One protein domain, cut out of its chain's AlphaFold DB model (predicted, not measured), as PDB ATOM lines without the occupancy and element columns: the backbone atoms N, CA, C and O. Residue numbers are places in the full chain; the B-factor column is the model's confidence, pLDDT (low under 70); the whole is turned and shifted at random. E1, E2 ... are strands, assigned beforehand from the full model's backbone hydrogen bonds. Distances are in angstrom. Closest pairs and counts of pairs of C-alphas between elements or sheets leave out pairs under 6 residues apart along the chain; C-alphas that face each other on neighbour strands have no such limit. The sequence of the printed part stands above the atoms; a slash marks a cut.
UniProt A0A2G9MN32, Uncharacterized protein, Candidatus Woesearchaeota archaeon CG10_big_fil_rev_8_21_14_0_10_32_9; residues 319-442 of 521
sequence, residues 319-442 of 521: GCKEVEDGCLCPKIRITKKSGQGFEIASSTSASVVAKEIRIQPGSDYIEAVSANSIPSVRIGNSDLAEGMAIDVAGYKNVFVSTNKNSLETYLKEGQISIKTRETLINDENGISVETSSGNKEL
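Overview. This is residues 319 to 442 of the 521 residues of an uncharacterized protein of Candidatus Woesearchaeota archaeon CG10_big_fil_rev_8_21_14_0_10_32_9 (UniProt A0A2G9MN32). Two strongly twisted sheets, E5 E4 E3 E9 E10 E11 E12 and E8 E7 E6 E13 E14 E15, are partly face to face as a splayed sandwich with crossed strands, and the small hairpin of E1 and E2 lies at one end, apart from the strands of both sheets. The chain builds the sandwich in four turns, E3 to E5 in the first sheet, E6 to E8 in the second, E9 to E12 in the first and E13 to E15 in the second. The 124 printed residues hold fifteen named strands, E1 to E15 in order, and no named helix, the class being all strand; the seven-stranded sheet is mixed, the six-stranded one antiparallel. The whole is compact, with a radius of gyration of the C-alphas of 13.9 A and spans of 42 by 33 by 26 A.

Along the chain. E1 is residues 321 to 323, beginning at C-alpha 321 (-25.255, 8.554, -17.354), and E2 is 326 to 328. E3, residues 332 to 337, is 15.5 A long; E4 is 341 to 345 and E5 is 352 to 354. E6 is 356 to 359, E7 is 365 to 369, E8 is 377 to 380 and E9 is 390 to 392. E10, residues 398 to 403, is 16.8 A long and begins at C-alpha 398 (-4.762, 8.462, -18.676); E11, residues 408 to 413, is 16.6 A long. E12 is 416 to 420, E13 is 424 to 426, E14 is 431 to 435, and E15 is 438 to 441, ending at C-alpha 441 (4.278, -3.451, -17.312).

Arrangement. In the larger sheet E3 E4 E5 and E9 E10 E11 E12 are meanders, each strand the antiparallel neighbour of the one before; N 335 and O 343 of E3 and E4 are 2.8 A apart, and N 410 and O 401 of E11 and E10 are 2.7 A apart, within hydrogen-bond range. E3 and E9 meet only at a point, C-alphas 332 and 390 facing each other at 6.0 A. In the other sheet E6 E7 E8 and E13 E14 E15 are meanders, and E6 and E13 are antiparallel neighbours at 156 degrees, with N 359 and O 424 at 2.8 A. The sheets make a sandwich, two sheets face to face, with best planes 39 degrees apart and strands at 45 degrees. E5 runs on into E6 at 97 degrees.

Size, cuts and confidence. The C-alphas farthest apart, of Glu 324 and Ser 437, are 46.1 A apart. The printed part has no cut and no long link. Its mean pLDDT is 81.2; 29 residues are under 70, among them residues 381 to 396, of which 390 to 392 belong to E9.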
ATOM      1  N   GLY A 319     -20.000   4.178 -18.684       55.00
ATOM      2  CA  GLY A 319     -20.140   4.367 -17.239       55.00
ATOM      3  C   GLY A 319     -20.703   5.707 -16.790       55.00
ATOM      4  O   GLY A 319     -20.818   5.941 -15.587       55.00
ATOM      5  N   CYS A 320     -21.037   6.596 -17.718       64.62
ATOM      6  CA  CYS A 320     -21.491   7.938 -17.403       64.62
ATOM      7  C   CYS A 320     -22.908   8.151 -17.918       64.62
ATOM      8  O   CYS A 320     -23.128   8.240 -19.120       64.62
ATOM      9  N   LYS A 321     -23.859   8.317 -16.997       68.25
ATOM     10  CA  LYS A 321     -25.255   8.554 -17.354       68.25
ATOM     11  C   LYS A 321     -25.396   9.896 -18.074       68.25
ATOM     12  O   LYS A 321     -25.078  10.936 -17.495       68.25
ATOM     13  N   GLU A 322     -25.945   9.876 -19.281       72.81
ATOM     14  CA  GLU A 322     -26.351  11.083 -20.000       72.81
ATOM     15  C   GLU A 322     -27.493  11.808 -19.260       72.81
ATOM     16  O   GLU A 322     -28.460  11.194 -18.789       72.81
ATOM     17  N   VAL A 323     -27.355  13.124 -19.122       78.69
ATOM     18  CA  VAL A 323     -28.342  14.055 -18.571       78.69
ATOM     19  C   VAL A 323     -28.340  15.354 -19.379       78.69
ATOM     20  O   VAL A 323     -27.431  15.617 -20.157       78.69
ATOM     21  N   GLU A 324     -29.354  16.189 -19.164       69.88
ATOM     22  CA  GLU A 324     -29.557  17.467 -19.864       69.88
ATOM     23  C   GLU A 324     -28.334  18.412 -19.787       69.88
ATOM     24  O   GLU A 324     -28.017  19.094 -20.756       69.88
ATOM     25  N   ASP A 325     -27.587  18.364 -18.676       71.69
ATOM     26  CA  ASP A 325     -26.364  19.144 -18.418       71.69
ATOM     27  C   ASP A 325     -25.044  18.425 -18.828       71.69
ATOM     28  O   ASP A 325     -23.949  18.851 -18.438       71.69
ATOM     29  N   GLY A 326     -25.111  17.308 -19.568       75.19
ATOM     30  CA  GLY A 326     -23.955  16.518 -20.025       75.19
ATOM     31  C   GLY A 326     -23.865  15.112 -19.412       75.19
ATOM     32  O   GLY A 326     -24.867  14.433 -19.227       75.19
ATOM     33  N   CYS A 327     -22.658  14.629 -19.098       70.44
ATOM     34  CA  CYS A 327     -22.448  13.251 -18.620       70.44
ATOM     35  C   CYS A 327     -22.161  13.175 -17.108       70.44
ATOM     36  O   CYS A 327     -21.135  13.669 -16.633       70.44
ATOM     37  N   LEU A 328     -23.009  12.470 -16.354       65.88
ATOM     38  CA  LEU A 328     -22.796  12.144 -14.938       65.88
ATOM     39  C   LEU A 328     -22.033  10.822 -14.778       65.88
ATOM     40  O   LEU A 328     -22.618   9.743 -14.682       65.88
ATOM     41  N   CYS A 329     -20.707  10.917 -14.686       63.94
ATOM     42  CA  CYS A 329     -19.846   9.811 -14.262       63.94
ATOM     43  C   CYS A 329     -19.768   9.741 -12.721       63.94
ATOM     44  O   CYS A 329     -19.472  10.767 -12.096       63.94
ATOM     45  N   PRO A 330     -19.923   8.572 -12.071       60.41
ATOM     46  CA  PRO A 330     -19.524   8.423 -10.675       60.41
ATOM     47  C   PRO A 330     -18.002   8.547 -10.570       60.41
ATOM     48  O   PRO A 330     -17.247   7.724 -11.083       60.41
ATOM     49  N   LYS A 331     -17.550   9.614  -9.909       62.94
ATOM     50  CA  LYS A 331     -16.130   9.944  -9.773       62.94
ATOM     51  C   LYS A 331     -15.495   9.088  -8.675       62.94
ATOM     52  O   LYS A 331     -15.588   9.432  -7.499       62.94
ATOM     53  N   ILE A 332     -14.812   8.010  -9.060       71.38
ATOM     54  CA  ILE A 332     -13.829   7.349  -8.194       71.38
ATOM     55  C   ILE A 332     -12.472   7.992  -8.468       71.38
ATOM     56  O   ILE A 332     -11.897   7.859  -9.548       71.38
ATOM     57  N   ARG A 333     -11.977   8.749  -7.485       72.31
ATOM     58  CA  ARG A 333     -10.711   9.470  -7.593       72.31
ATOM     59  C   ARG A 333      -9.611   8.671  -6.916       72.31
ATOM     60  O   ARG A 333      -9.656   8.451  -5.706       72.31
ATOM     61  N   ILE A 334      -8.599   8.298  -7.689       78.06
ATOM     62  CA  ILE A 334      -7.444   7.551  -7.204       78.06
ATOM     63  C   ILE A 334      -6.251   8.501  -7.123       78.06
ATOM     64  O   ILE A 334      -5.791   9.028  -8.130       78.06
ATOM     65  N   THR A 335      -5.742   8.730  -5.915       79.75
ATOM     66  CA  THR A 335      -4.605   9.619  -5.657       79.75
ATOM     67  C   THR A 335      -3.421   8.802  -5.156       79.75
ATOM     68  O   THR A 335      -3.460   8.254  -4.057       79.75
ATOM     69  N   LYS A 336      -2.342   8.718  -5.938       79.69
ATOM     70  CA  LYS A 336      -1.114   8.014  -5.539       79.69
ATOM     71  C   LYS A 336      -0.447   8.745  -4.368       79.69
ATOM     72  O   LYS A 336      -0.055   9.905  -4.496       79.69
ATOM     73  N   LYS A 337      -0.319   8.072  -3.222       77.81
ATOM     74  CA  LYS A 337       0.396   8.560  -2.036       77.81
ATOM     75  C   LYS A 337       1.822   8.025  -2.049       77.81
ATOM     76  O   LYS A 337       2.044   6.815  -2.051       77.81
ATOM     77  N   SER A 338       2.794   8.936  -2.024       72.19
ATOM     78  CA  SER A 338       4.218   8.582  -1.998       72.19
ATOM     79  C   SER A 338       4.524   7.622  -0.842       72.19
ATOM     80  O   SER A 338       4.264   7.945   0.317       72.19
ATOM     81  N   GLY A 339       5.026   6.425  -1.164       75.00
ATOM     82  CA  GLY A 339       5.369   5.382  -0.189       75.00
ATOM     83  C   GLY A 339       4.192   4.705   0.533       75.00
ATOM     84  O   GLY A 339       4.435   3.971   1.486       75.00
ATOM     85  N   GLN A 340       2.936   4.945   0.130       75.56
ATOM     86  CA  GLN A 340       1.740   4.374   0.784       75.56
ATOM     87  C   GLN A 340       0.716   3.774  -0.202       75.56
ATOM     88  O   GLN A 340      -0.395   3.437   0.202       75.56
ATOM     89  N   GLY A 341       1.072   3.635  -1.482       83.88
ATOM     90  CA  GLY A 341       0.174   3.136  -2.527       83.88
ATOM     91  C   GLY A 341      -0.800   4.213  -3.007       83.88
ATOM     92  O   GLY A 341      -0.384   5.284  -3.448       83.88
ATOM     93  N   PHE A 342      -2.098   3.943  -2.927       85.19
ATOM     94  CA  PHE A 342      -3.165   4.797  -3.437       85.19
ATOM     95  C   PHE A 342      -4.195   5.110  -2.367       85.19
ATOM     96  O   PHE A 342      -4.670   4.221  -1.668       85.19
ATOM     97  N   GLU A 343      -4.597   6.370  -2.308       84.81
ATOM     98  CA  GLU A 343      -5.821   6.800  -1.658       84.81
ATOM     99  C   GLU A 343      -6.966   6.804  -2.673       84.81
ATOM    100  O   GLU A 343      -6.915   7.527  -3.670       84.81
ATOM    101  N   ILE A 344      -7.994   6.001  -2.416       83.44
ATOM    102  CA  ILE A 344      -9.183   5.889  -3.254       83.44
ATOM    103  C   ILE A 344     -10.335   6.590  -2.539       83.44
ATOM    104  O   ILE A 344     -10.834   6.110  -1.519       83.44
ATOM    105  N   ALA A 345     -10.765   7.719  -3.098       78.50
ATOM    106  CA  ALA A 345     -11.945   8.444  -2.657       78.50
ATOM    107  C   ALA A 345     -13.129   8.117  -3.581       78.50
ATOM    108  O   ALA A 345     -13.094   8.412  -4.778       78.50
ATOM    109  N   SER A 346     -14.179   7.529  -3.007       75.00
ATOM    110  CA  SER A 346     -15.511   7.446  -3.614       75.00
ATOM    111  C   SER A 346     -16.417   8.500  -2.977       75.00
ATOM    112  O   SER A 346     -16.232   8.857  -1.816       75.00
ATOM    113  N   SER A 347     -17.445   8.953  -3.693       67.94
ATOM    114  CA  SER A 347     -18.511   9.780  -3.113       67.94
ATOM    115  C   SER A 347     -19.357   9.040  -2.065       67.94
ATOM    116  O   SER A 347     -20.046   9.683  -1.279       67.94
ATOM    117  N   THR A 348     -19.318   7.701  -2.050       67.12
ATOM    118  CA  THR A 348     -20.191   6.840  -1.233       67.12
ATOM    119  C   THR A 348     -19.482   6.063  -0.122       67.12
ATOM    120  O   THR A 348     -20.157   5.442   0.698       67.12
ATOM    121  N   SER A 349     -18.146   6.066  -0.067       68.12
ATOM    122  CA  SER A 349     -17.377   5.277   0.906       68.12
ATOM    123  C   SER A 349     -16.281   6.096   1.574       68.12
ATOM    124  O   SER A 349     -15.749   7.043   0.997       68.12
ATOM    125  N   ALA A 350     -15.888   5.683   2.782       76.88
ATOM    126  CA  ALA A 350     -14.674   6.186   3.411       76.88
ATOM    127  C   ALA A 350     -13.454   5.978   2.493       76.88
ATOM    128  O   ALA A 350     -13.419   5.046   1.687       76.88
ATOM    129  N   SER A 351     -12.460   6.857   2.640       81.19
ATOM    130  CA  SER A 351     -11.200   6.797   1.898       81.19
ATOM    131  C   SER A 351     -10.475   5.469   2.159       81.19
ATOM    132  O   SER A 351     -10.189   5.139   3.311       81.19
ATOM    133  N   VAL A 352     -10.176   4.705   1.103       85.12
ATOM    134  CA  VAL A 352      -9.473   3.414   1.203       85.12
ATOM    135  C   VAL A 352      -8.020   3.581   0.777       85.12
ATOM    136  O   VAL A 352      -7.746   4.117  -0.295       85.12
ATOM    137  N   VAL A 353      -7.085   3.078   1.590       87.88
ATOM    138  CA  VAL A 353      -5.664   2.994   1.221       87.88
ATOM    139  C   VAL A 353      -5.359   1.605   0.655       87.88
ATOM    140  O   VAL A 353      -5.430   0.599   1.367       87.88
ATOM    141  N   ALA A 354      -5.023   1.560  -0.632       89.19
ATOM    142  CA  ALA A 354      -4.730   0.348  -1.392       89.19
ATOM    143  C   ALA A 354      -3.258   0.312  -1.823       89.19
ATOM    144  O   ALA A 354      -2.696   1.337  -2.191       89.19
ATOM    145  N   LYS A 355      -2.635  -0.868  -1.832       90.88
ATOM    146  CA  LYS A 355      -1.332  -1.080  -2.478       90.88
ATOM    147  C   LYS A 355      -1.471  -1.126  -4.003       90.88
ATOM    148  O   LYS A 355      -0.613  -0.622  -4.717       90.88
ATOM    149  N   GLU A 356      -2.546  -1.748  -4.470       90.69
ATOM    150  CA  GLU A 356      -2.780  -2.118  -5.863       90.69
ATOM    151  C   GLU A 356      -4.276  -1.969  -6.169       90.69
ATOM    152  O   GLU A 356      -5.122  -2.238  -5.311       90.69
ATOM    153  N   ILE A 357      -4.603  -1.538  -7.386       90.88
ATOM    154  CA  ILE A 357      -5.974  -1.481  -7.904       90.88
ATOM    155  C   ILE A 357      -6.082  -2.408  -9.106       90.88
ATOM    156  O   ILE A 357      -5.305  -2.271 -10.049       90.88
ATOM    157  N   ARG A 358      -7.075  -3.299  -9.104       93.00
ATOM    158  CA  ARG A 358      -7.409  -4.156 -10.248       93.00
ATOM    159  C   ARG A 358      -8.693  -3.683 -10.915       93.00
ATOM    160  O   ARG A 358      -9.680  -3.398 -10.235       93.00
ATOM    161  N   ILE A 359      -8.680  -3.638 -12.241       92.00
ATOM    162  CA  ILE A 359      -9.797  -3.230 -13.092       92.00
ATOM    163  C   ILE A 359     -10.070  -4.390 -14.051       92.00
ATOM    164  O   ILE A 359      -9.337  -4.598 -15.019       92.00
ATOM    165  N   GLN A 360     -11.096  -5.183 -13.744       91.88
ATOM    166  CA  GLN A 360     -11.497  -6.318 -14.575       91.88
ATOM    167  C   GLN A 360     -12.356  -5.831 -15.764       91.88
ATOM    168  O   GLN A 360     -13.183  -4.929 -15.579       91.88
ATOM    169  N   PRO A 361     -12.204  -6.413 -16.970       89.75
ATOM    170  CA  PRO A 361     -13.007  -6.066 -18.143       89.75
ATOM    171  C   PRO A 361     -14.510  -6.158 -17.888       89.75
ATOM    172  O   PRO A 361     -15.010  -7.157 -17.371       89.75
ATOM    173  N   GLY A 362     -15.235  -5.094 -18.234       84.94
ATOM    174  CA  GLY A 362     -16.675  -4.985 -17.990       84.94
ATOM    175  C   GLY A 362     -17.117  -4.941 -16.520       84.94
ATOM    176  O   GLY A 362     -18.311  -5.059 -16.252       84.94
ATOM    177  N   SER A 363     -16.204  -4.758 -15.564       85.88
ATOM    178  CA  SER A 363     -16.568  -4.598 -14.154       85.88
ATOM    179  C   SER A 363     -17.214  -3.236 -13.868       85.88
ATOM    180  O   SER A 363     -16.796  -2.211 -14.410       85.88
ATOM    181  N   ASP A 364     -18.200  -3.219 -12.969       84.62
ATOM    182  CA  ASP A 364     -18.812  -2.022 -12.363       84.62
ATOM    183  C   ASP A 364     -18.132  -1.608 -11.034       84.62
ATOM    184  O   ASP A 364     -18.485  -0.597 -10.415       84.62
ATOM    185  N   TYR A 365     -17.100  -2.354 -10.622       86.94
ATOM    186  CA  TYR A 365     -16.225  -2.067  -9.484       86.94
ATOM    187  C   TYR A 365     -14.734  -2.186  -9.840       86.94
ATOM    188  O   TYR A 365     -14.339  -2.941 -10.729       86.94
ATOM    189  N   ILE A 366     -13.891  -1.504  -9.067       88.12
ATOM    190  CA  ILE A 366     -12.460  -1.797  -8.944       88.12
ATOM    191  C   ILE A 366     -12.196  -2.635  -7.693       88.12
ATOM    192  O   ILE A 366     -12.890  -2.490  -6.683       88.12
ATOM    193  N   GLU A 367     -11.181  -3.497  -7.731       91.06
ATOM    194  CA  GLU A 367     -10.708  -4.213  -6.541       91.06
ATOM    195  C   GLU A 367      -9.485  -3.498  -5.965       91.06
ATOM    196  O   GLU A 367      -8.402  -3.502  -6.547       91.06
ATOM    197  N   ALA A 368      -9.670  -2.874  -4.805       90.69
ATOM    198  CA  ALA A 368      -8.628  -2.233  -4.024       90.69
ATOM    199  C   ALA A 368      -7.960  -3.268  -3.108       90.69
ATOM    200  O   ALA A 368      -8.538  -3.714  -2.113       90.69
ATOM    201  N   VAL A 369      -6.734  -3.668  -3.436       90.31
ATOM    202  CA  VAL A 369      -5.953  -4.629  -2.649       90.31
ATOM    203  C   VAL A 369      -5.188  -3.860  -1.571       90.31
ATOM    204  O   VAL A 369      -4.299  -3.066  -1.879       90.31
ATOM    205  N   SER A 370      -5.533  -4.053  -0.296       86.62
ATOM    206  CA  SER A 370      -4.846  -3.372   0.810       86.62
ATOM    207  C   SER A 370      -3.443  -3.940   1.043       86.62
ATOM    208  O   SER A 370      -3.210  -5.134   0.881       86.62
ATOM    209  N   ALA A 371      -2.510  -3.095   1.491       77.12
ATOM    210  CA  ALA A 371      -1.170  -3.534   1.891       77.12
ATOM    211  C   ALA A 371      -1.177  -4.442   3.139       77.12
ATOM    212  O   ALA A 371      -0.266  -5.249   3.308       77.12
ATOM    213  N   ASN A 372      -2.185  -4.292   4.010       75.94
ATOM    214  CA  ASN A 372      -2.156  -4.822   5.379       75.94
ATOM    215  C   ASN A 372      -3.198  -5.920   5.662       75.94
ATOM    216  O   ASN A 372      -3.126  -6.543   6.720       75.94
ATOM    217  N   SER A 373      -4.150  -6.161   4.751       57.66
ATOM    218  CA  SER A 373      -5.271  -7.083   4.979       57.66
ATOM    219  C   SER A 373      -5.762  -7.745   3.691       57.66
ATOM    220  O   SER A 373      -5.977  -7.078   2.681       57.66
ATOM    221  N   ILE A 374      -6.036  -9.048   3.776       63.62
ATOM    222  CA  ILE A 374      -7.018  -9.747   2.934       63.62
ATOM    223  C   ILE A 374      -8.349  -9.668   3.710       63.62
ATOM    224  O   ILE A 374      -8.318  -9.916   4.920       63.62
ATOM    225  N   PRO A 375      -9.502  -9.339   3.097       80.31
ATOM    226  CA  PRO A 375      -9.790  -9.307   1.658       80.31
ATOM    227  C   PRO A 375      -9.499  -7.969   0.959       80.31
ATOM    228  O   PRO A 375      -9.364  -6.925   1.595       80.31
ATOM    229  N   SER A 376      -9.464  -8.011  -0.376       85.56
ATOM    230  CA  SER A 376      -9.589  -6.820  -1.220       85.56
ATOM    231  C   SER A 376     -10.955  -6.152  -1.020       85.56
ATOM    232  O   SER A 376     -11.968  -6.813  -0.784       85.56
ATOM    233  N   VAL A 377     -10.987  -4.824  -1.120       88.12
ATOM    234  CA  VAL A 377     -12.214  -4.027  -1.017       88.12
ATOM    235  C   VAL A 377     -12.718  -3.730  -2.424       88.12
ATOM    236  O   VAL A 377     -11.986  -3.173  -3.239       88.12
ATOM    237  N   ARG A 378     -13.972  -4.073  -2.720       88.25
ATOM    238  CA  ARG A 378     -14.617  -3.657  -3.972       88.25
ATOM    239  C   ARG A 378     -15.149  -2.243  -3.816       88.25
ATOM    240  O   ARG A 378     -15.951  -1.984  -2.923       88.25
ATOM    241  N   ILE A 379     -14.687  -1.339  -4.672       82.06
ATOM    242  CA  ILE A 379     -15.089   0.069  -4.687       82.06
ATOM    243  C   ILE A 379     -15.721   0.327  -6.048       82.06
ATOM    244  O   ILE A 379     -15.095   0.108  -7.078       82.06
ATOM    245  N   GLY A 380     -16.980   0.735  -6.066       75.38
ATOM    246  CA  GLY A 380     -17.756   0.861  -7.292       75.38
ATOM    247  C   GLY A 380     -19.200   1.209  -6.994       75.38
ATOM    248  O   GLY A 380     -19.583   1.356  -5.832       75.38
ATOM    249  N   ASN A 381     -19.998   1.326  -8.046       67.31
ATOM    250  CA  ASN A 381     -21.438   1.487  -7.928       67.31
ATOM    251  C   ASN A 381     -22.106   0.349  -8.708       67.31
ATOM    252  O   ASN A 381     -21.928   0.252  -9.919       67.31
ATOM    253  N   SER A 382     -22.880  -0.493  -8.015       58.66
ATOM    254  CA  SER A 382     -23.624  -1.625  -8.597       58.66
ATOM    255  C   SER A 382     -24.558  -1.227  -9.737       58.66
ATOM    256  O   SER A 382     -24.920  -2.059 -10.570       58.66
ATOM    257  N   ASP A 383     -24.945   0.045  -9.764       52.69
ATOM    258  CA  ASP A 383     -25.968   0.582 -10.650       52.69
ATOM    259  C   ASP A 383     -25.358   1.108 -11.966       52.69
ATOM    260  O   ASP A 383     -26.056   1.653 -12.822       52.69
ATOM    261  N   LEU A 384     -24.044   0.924 -12.153       60.47
ATOM    262  CA  LEU A 384     -23.319   1.254 -13.375       60.47
ATOM    263  C   LEU A 384     -23.579   0.221 -14.474       60.47
ATOM    264  O   LEU A 384     -22.781  -0.680 -14.731       60.47
ATOM    265  N   ALA A 385     -24.703   0.390 -15.169       54.59
ATOM    266  CA  ALA A 385     -25.046  -0.401 -16.350       54.59
ATOM    267  C   ALA A 385     -24.008  -0.285 -17.488       54.59
ATOM    268  O   ALA A 385     -23.925  -1.172 -18.338       54.59
ATOM    269  N   GLU A 386     -23.227   0.797 -17.504       54.09
ATOM    270  CA  GLU A 386     -22.376   1.170 -18.635       54.09
ATOM    271  C   GLU A 386     -20.867   1.071 -18.363       54.09
ATOM    272  O   GLU A 386     -20.128   0.980 -19.337       54.09
ATOM    273  N   GLY A 387     -20.398   1.064 -17.103       59.09
ATOM    274  CA  GLY A 387     -18.959   1.123 -16.775       59.09
ATOM    275  C   GLY A 387     -18.561   2.055 -15.624       59.09
ATOM    276  O   GLY A 387     -19.418   2.603 -14.945       59.09
ATOM    277  N   MET A 388     -17.261   2.296 -15.432       69.44
ATOM    278  CA  MET A 388     -16.720   3.260 -14.455       69.44
ATOM    279  C   MET A 388     -15.531   4.045 -15.019       69.44
ATOM    280  O   MET A 388     -14.585   3.428 -15.492       69.44
ATOM    281  N   ALA A 389     -15.516   5.377 -14.869       64.00
ATOM    282  CA  ALA A 389     -14.368   6.224 -15.215       64.00
ATOM    283  C   ALA A 389     -13.371   6.389 -14.045       64.00
ATOM    284  O   ALA A 389     -13.769   6.731 -12.930       64.00
ATOM    285  N   ILE A 390     -12.074   6.192 -14.309       68.62
ATOM    286  CA  ILE A 390     -10.986   6.206 -13.314       68.62
ATOM    287  C   ILE A 390      -9.835   7.104 -13.794       68.62
ATOM    288  O   ILE A 390      -9.313   6.910 -14.891       68.62
ATOM    289  N   ASP A 391      -9.415   8.052 -12.951       66.56
ATOM    290  CA  ASP A 391      -8.225   8.903 -13.144       66.56
ATOM    291  C   ASP A 391      -7.000   8.256 -12.472       66.56
ATOM    292  O   ASP A 391      -7.006   8.011 -11.260       66.56
ATOM    293  N   VAL A 392      -5.962   7.939 -13.254       67.88
ATOM    294  CA  VAL A 392      -4.778   7.194 -12.795       67.88
ATOM    295  C   VAL A 392      -3.637   8.150 -12.421       67.88
ATOM    296  O   VAL A 392      -2.738   8.455 -13.210       67.88
ATOM    297  N   ALA A 393      -3.634   8.598 -11.162       56.31
ATOM    298  CA  ALA A 393      -2.601   9.486 -10.631       56.31
ATOM    299  C   ALA A 393      -1.177   8.900 -10.758       56.31
ATOM    300  O   ALA A 393      -0.787   7.970 -10.051       56.31
ATOM    301  N   GLY A 394      -0.380   9.506 -11.637       62.62
ATOM    302  CA  GLY A 394       0.987   9.094 -11.974       62.62
ATOM    303  C   GLY A 394       1.252   9.212 -13.473       62.62
ATOM    304  O   GLY A 394       2.320   9.676 -13.870       62.62
ATOM    305  N   TYR A 395       0.234   8.928 -14.287       66.69
ATOM    306  CA  TYR A 395       0.244   9.106 -15.735       66.69
ATOM    307  C   TYR A 395      -0.704  10.248 -16.085       66.69
ATOM    308  O   TYR A 395      -1.923  10.107 -16.011       66.69
ATOM    309  N   LYS A 396      -0.152  11.424 -16.406       64.44
ATOM    310  CA  LYS A 396      -0.977  12.602 -16.695       64.44
ATOM    311  C   LYS A 396      -1.907  12.305 -17.875       64.44
ATOM    312  O   LYS A 396      -1.430  12.101 -18.985       64.44
ATOM    313  N   ASN A 397      -3.212  12.409 -17.628       74.69
ATOM    314  CA  ASN A 397      -4.293  12.304 -18.613       74.69
ATOM    315  C   ASN A 397      -4.622  10.882 -19.119       74.69
ATOM    316  O   ASN A 397      -5.254  10.774 -20.171       74.69
ATOM    317  N   VAL A 398      -4.251   9.818 -18.392       84.31
ATOM    318  CA  VAL A 398      -4.762   8.462 -18.676       84.31
ATOM    319  C   VAL A 398      -6.052   8.219 -17.892       84.31
ATOM    320  O   VAL A 398      -6.046   8.145 -16.663       84.31
ATOM    321  N   PHE A 399      -7.149   8.061 -18.627       85.62
ATOM    322  CA  PHE A 399      -8.463   7.697 -18.107       85.62
ATOM    323  C   PHE A 399      -8.758   6.239 -18.443       85.62
ATOM    324  O   PHE A 399      -8.604   5.826 -19.592       85.62
ATOM    325  N   VAL A 400      -9.222   5.461 -17.469       87.75
ATOM    326  CA  VAL A 400      -9.725   4.102 -17.713       87.75
ATOM    327  C   VAL A 400     -11.248   4.113 -17.634       87.75
ATOM    328  O   VAL A 400     -11.801   4.720 -16.722       87.75
ATOM    329  N   SER A 401     -11.916   3.453 -18.579       86.19
ATOM    330  CA  SER A 401     -13.357   3.164 -18.531       86.19
ATOM    331  C   SER A 401     -13.625   1.684 -18.795       86.19
ATOM    332  O   SER A 401     -12.841   1.038 -19.480       86.19
ATOM    333  N   THR A 402     -14.700   1.121 -18.256       85.69
ATOM    334  CA  THR A 402     -15.121  -0.275 -18.496       85.69
ATOM    335  C   THR A 402     -16.434  -0.302 -19.276       85.69
ATOM    336  O   THR A 402     -17.142   0.692 -19.291       85.69
ATOM    337  N   ASN A 403     -16.789  -1.406 -19.935       85.19
ATOM    338  CA  ASN A 403     -18.127  -1.606 -20.501       85.19
ATOM    339  C   ASN A 403     -18.628  -3.017 -20.196       85.19
ATOM    340  O   ASN A 403     -18.119  -4.018 -20.706       85.19
ATOM    341  N   LYS A 404     -19.652  -3.078 -19.342       83.69
ATOM    342  CA  LYS A 404     -20.236  -4.313 -18.805       83.69
ATOM    343  C   LYS A 404     -20.905  -5.192 -19.862       83.69
ATOM    344  O   LYS A 404     -20.954  -6.407 -19.699       83.69
ATOM    345  N   ASN A 405     -21.384  -4.598 -20.955       85.38
ATOM    346  CA  ASN A 405     -22.090  -5.314 -22.015       85.38
ATOM    347  C   ASN A 405     -21.131  -5.933 -23.043       85.38
ATOM    348  O   ASN A 405     -21.395  -7.031 -23.530       85.38
ATOM    349  N   SER A 406     -20.018  -5.260 -23.366       87.19
ATOM    350  CA  SER A 406     -18.988  -5.802 -24.271       87.19
ATOM    351  C   SER A 406     -17.909  -6.628 -23.561       87.19
ATOM    352  O   SER A 406     -17.181  -7.354 -24.238       87.19
ATOM    353  N   LEU A 407     -17.833  -6.561 -22.223       91.19
ATOM    354  CA  LEU A 407     -16.749  -7.122 -21.401       91.19
ATOM    355  C   LEU A 407     -15.376  -6.566 -21.805       91.19
ATOM    356  O   LEU A 407     -14.394  -7.296 -21.934       91.19
ATOM    357  N   GLU A 408     -15.323  -5.253 -22.025       91.94
ATOM    358  CA  GLU A 408     -14.125  -4.527 -22.455       91.94
ATOM    359  C   GLU A 408     -13.755  -3.432 -21.446       91.94
ATOM    360  O   GLU A 408     -14.582  -2.967 -20.657       91.94
ATOM    361  N   THR A 409     -12.491  -3.023 -21.482       92.06
ATOM    362  CA  THR A 409     -11.942  -1.856 -20.785       92.06
ATOM    363  C   THR A 409     -11.285  -0.955 -21.824       92.06
ATOM    364  O   THR A 409     -10.566  -1.449 -22.685       92.06
ATOM    365  N   TYR A 410     -11.491   0.356 -21.753       92.81
ATOM    366  CA  TYR A 410     -10.874   1.344 -22.635       92.81
ATOM    367  C   TYR A 410      -9.882   2.202 -21.848       92.81
ATOM    368  O   TYR A 410     -10.248   2.822 -20.848       92.81
ATOM    369  N   LEU A 411      -8.635   2.257 -22.315       92.75
ATOM    370  CA  LEU A 411      -7.613   3.193 -21.858       92.75
ATOM    371  C   LEU A 411      -7.610   4.386 -22.813       92.75
ATOM    372  O   LEU A 411      -7.323   4.227 -24.002       92.75
ATOM    373  N   LYS A 412      -7.919   5.576 -22.300       90.62
ATOM    374  CA  LYS A 412      -7.982   6.818 -23.071       90.62
ATOM    375  C   LYS A 412      -6.888   7.786 -22.636       90.62
ATOM    376  O   LYS A 412      -6.770   8.101 -21.457       90.62
ATOM    377  N   GLU A 413      -6.137   8.301 -23.601       90.19
ATOM    378  CA  GLU A 413      -5.131   9.348 -23.419       90.19
ATOM    379  C   GLU A 413      -5.379  10.449 -24.461       90.19
ATOM    380  O   GLU A 413      -5.281  10.232 -25.670       90.19
ATOM    381  N   GLY A 414      -5.783  11.635 -23.998       89.38
ATOM    382  CA  GLY A 414      -6.217  12.716 -24.886       89.38
ATOM    383  C   GLY A 414      -7.395  12.293 -25.777       89.38
ATOM    384  O   GLY A 414      -8.491  12.030 -25.279       89.38
ATOM    385  N   GLN A 415      -7.166  12.241 -27.093       90.50
ATOM    386  CA  GLN A 415      -8.153  11.787 -28.087       90.50
ATOM    387  C   GLN A 415      -7.984  10.317 -28.502       90.50
ATOM    388  O   GLN A 415      -8.830   9.789 -29.220       90.50
ATOM    389  N   ILE A 416      -6.915   9.643 -28.070       93.50
ATOM    390  CA  ILE A 416      -6.674   8.240 -28.407       93.50
ATOM    391  C   ILE A 416      -7.351   7.351 -27.367       93.50
ATOM    392  O   ILE A 416      -7.153   7.535 -26.169       93.50
ATOM    393  N   SER A 417      -8.136   6.380 -27.831       93.56
ATOM    394  CA  SER A 417      -8.756   5.339 -27.009       93.56
ATOM    395  C   SER A 417      -8.302   3.971 -27.504       93.56
ATOM    396  O   SER A 417      -8.220   3.748 -28.713       93.56
ATOM    397  N   ILE A 418      -7.990   3.070 -26.577       95.75
ATOM    398  CA  ILE A 418      -7.561   1.699 -26.857       95.75
ATOM    399  C   ILE A 418      -8.380   0.753 -26.001       95.75
ATOM    400  O   ILE A 418      -8.407   0.902 -24.781       95.75
ATOM    401  N   LYS A 419      -9.001  -0.246 -26.624       96.12
ATOM    402  CA  LYS A 419      -9.750  -1.278 -25.905       96.12
ATOM    403  C   LYS A 419      -8.865  -2.446 -25.486       96.12
ATOM    404  O   LYS A 419      -7.885  -2.767 -26.151       96.12
ATOM    405  N   THR A 420      -9.240  -3.117 -24.409       97.19
ATOM    406  CA  THR A 420      -8.620  -4.346 -23.923       97.19
ATOM    407  C   THR A 420      -9.660  -5.268 -23.297       97.19
ATOM    408  O   THR A 420     -10.725  -4.826 -22.860       97.19
ATOM    409  N   ARG A 421      -9.332  -6.560 -23.251       96.69
ATOM    410  CA  ARG A 421     -10.065  -7.598 -22.510       96.69
ATOM    411  C   ARG A 421      -9.193  -8.261 -21.445       96.69
ATOM    412  O   ARG A 421      -9.551  -9.316 -20.937       96.69
ATOM    413  N   GLU A 422      -8.074  -7.628 -21.109       97.06
ATOM    414  CA  GLU A 422      -7.166  -8.066 -20.058       97.06
ATOM    415  C   GLU A 422      -7.431  -7.279 -18.762       97.06
ATOM    416  O   GLU A 422      -7.869  -6.122 -18.801       97.06
ATOM    417  N   THR A 423      -7.152  -7.873 -17.598       95.62
ATOM    418  CA  THR A 423      -7.236  -7.157 -16.313       95.62
ATOM    419  C   THR A 423      -6.131  -6.107 -16.238       95.62
ATOM    420  O   THR A 423      -4.946  -6.442 -16.301       95.62
ATOM    421  N   LEU A 424      -6.500  -4.841 -16.036       95.25
ATOM    422  CA  LEU A 424      -5.527  -3.789 -15.744       95.25
ATOM    423  C   LEU A 424      -5.221  -3.759 -14.249       95.25
ATOM    424  O   LEU A 424      -6.120  -3.837 -13.411       95.25
ATOM    425  N   ILE A 425      -3.945  -3.604 -13.923       93.12
ATOM    426  CA  ILE A 425      -3.420  -3.528 -12.564       93.12
ATOM    427  C   ILE A 425      -2.662  -2.209 -12.441       93.12
ATOM    428  O   ILE A 425      -1.767  -1.941 -13.231       93.12
ATOM    429  N   ASN A 426      -3.003  -1.372 -11.470       90.75
ATOM    430  CA  ASN A 426      -2.308  -0.115 -11.202       90.75
ATOM    431  C   ASN A 426      -1.611  -0.209  -9.840       90.75
ATOM    432  O   ASN A 426      -2.275  -0.432  -8.823       90.75
ATOM    433  N   ASP A 427      -0.283  -0.076  -9.832       88.31
ATOM    434  CA  ASP A 427       0.579  -0.275  -8.664       88.31
ATOM    435  C   ASP A 427       1.614   0.864  -8.459       88.31
ATOM    436  O   ASP A 427       1.575   1.951  -9.058       88.31
ATOM    437  N   GLU A 428       2.552   0.658  -7.535       84.81
ATOM    438  CA  GLU A 428       3.613   1.632  -7.272       84.81
ATOM    439  C   GLU A 428       4.573   1.839  -8.457       84.81
ATOM    440  O   GLU A 428       5.098   2.946  -8.605       84.81
ATOM    441  N   ASN A 429       4.715   0.846  -9.337       85.75
ATOM    442  CA  ASN A 429       5.574   0.869 -10.520       85.75
ATOM    443  C   ASN A 429       4.858   1.495 -11.719       85.75
ATOM    444  O   ASN A 429       5.454   2.308 -12.422       85.75
ATOM    445  N   GLY A 430       3.573   1.189 -11.917       88.06
ATOM    446  CA  GLY A 430       2.827   1.736 -13.040       88.06
ATOM    447  C   GLY A 430       1.465   1.115 -13.315       88.06
ATOM    448  O   GLY A 430       0.874   0.438 -12.476       88.06
ATOM    449  N   ILE A 431       0.985   1.336 -14.540       92.12
ATOM    450  CA  ILE A 431      -0.056   0.493 -15.130       92.12
ATOM    451  C   ILE A 431       0.627  -0.785 -15.618       92.12
ATOM    452  O   ILE A 431       1.635  -0.745 -16.318       92.12
ATOM    453  N   SER A 432       0.064  -1.922 -15.245       94.81
ATOM    454  CA  SER A 432       0.415  -3.260 -15.690       94.81
ATOM    455  C   SER A 432      -0.839  -3.980 -16.183       94.81
ATOM    456  O   SER A 432      -1.968  -3.549 -15.945       94.81
ATOM    457  N   VAL A 433      -0.636  -5.103 -16.855       96.38
ATOM    458  CA  VAL A 433      -1.681  -5.985 -17.364       96.38
ATOM    459  C   VAL A 433      -1.449  -7.383 -16.794       96.38
ATOM    460  O   VAL A 433      -0.315  -7.865 -16.780       96.38
ATOM    461  N   GLU A 434      -2.498  -8.025 -16.294       96.19
ATOM    462  CA  GLU A 434      -2.452  -9.423 -15.856       96.19
ATOM    463  C   GLU A 434      -2.402 -10.339 -17.088       96.19
ATOM    464  O   GLU A 434      -3.236 -10.209 -17.979       96.19
ATOM    465  N   THR A 435      -1.424 -11.246 -17.160       96.62
ATOM    466  CA  THR A 435      -1.247 -12.167 -18.301       96.62
ATOM    467  C   THR A 435      -1.134 -13.608 -17.833       96.62
ATOM    468  O   THR A 435      -0.835 -13.866 -16.662       96.62
ATOM    469  N   SER A 436      -1.259 -14.562 -18.757       96.31
ATOM    470  CA  SER A 436      -1.002 -15.984 -18.491       96.31
ATOM    471  C   SER A 436       0.397 -16.256 -17.908       96.31
ATOM    472  O   SER A 436       0.602 -17.247 -17.203       96.31
ATOM    473  N   SER A 437       1.353 -15.352 -18.157       95.06
ATOM    474  CA  SER A 437       2.737 -15.406 -17.671       95.06
ATOM    475  C   SER A 437       3.024 -14.533 -16.433       95.06
ATOM    476  O   SER A 437       4.184 -14.386 -16.044       95.06
ATOM    477  N   GLY A 438       1.986 -13.970 -15.802       95.88
ATOM    478  CA  GLY A 438       2.077 -13.006 -14.699       95.88
ATOM    479  C   GLY A 438       1.899 -11.554 -15.156       95.88
ATOM    480  O   GLY A 438       1.548 -11.292 -16.304       95.88
ATOM    481  N   ASN A 439       2.124 -10.588 -14.267       95.44
ATOM    482  CA  ASN A 439       1.890  -9.174 -14.579       95.44
ATOM    483  C   ASN A 439       2.963  -8.622 -15.537       95.44
ATOM    484  O   ASN A 439       4.155  -8.878 -15.348       95.44
ATOM    485  N   LYS A 440       2.543  -7.842 -16.538       95.94
ATOM    486  CA  LYS A 440       3.403  -7.179 -17.532       95.94
ATOM    487  C   LYS A 440       3.209  -5.669 -17.491       95.94
ATOM    488  O   LYS A 440       2.077  -5.203 -17.471       95.94
ATOM    489  N   GLU A 441       4.299  -4.912 -17.467       94.19
ATOM    490  CA  GLU A 441       4.278  -3.451 -17.312       94.19
ATOM    491  C   GLU A 441       3.891  -2.749 -18.626       94.19
ATOM    492  O   GLU A 441       4.413  -3.074 -19.691       94.19
ATOM    493  N   LEU A 442       3.003  -1.754 -18.564       95.00
ATOM    494  CA  LEU A 442       2.551  -0.980 -19.719       95.00
ATOM    495  C   LEU A 442       3.397   0.298 -19.871       95.00
ATOM    496  O   LEU A 442       3.072   1.350 -19.321       95.00
TER     497      LEU A 442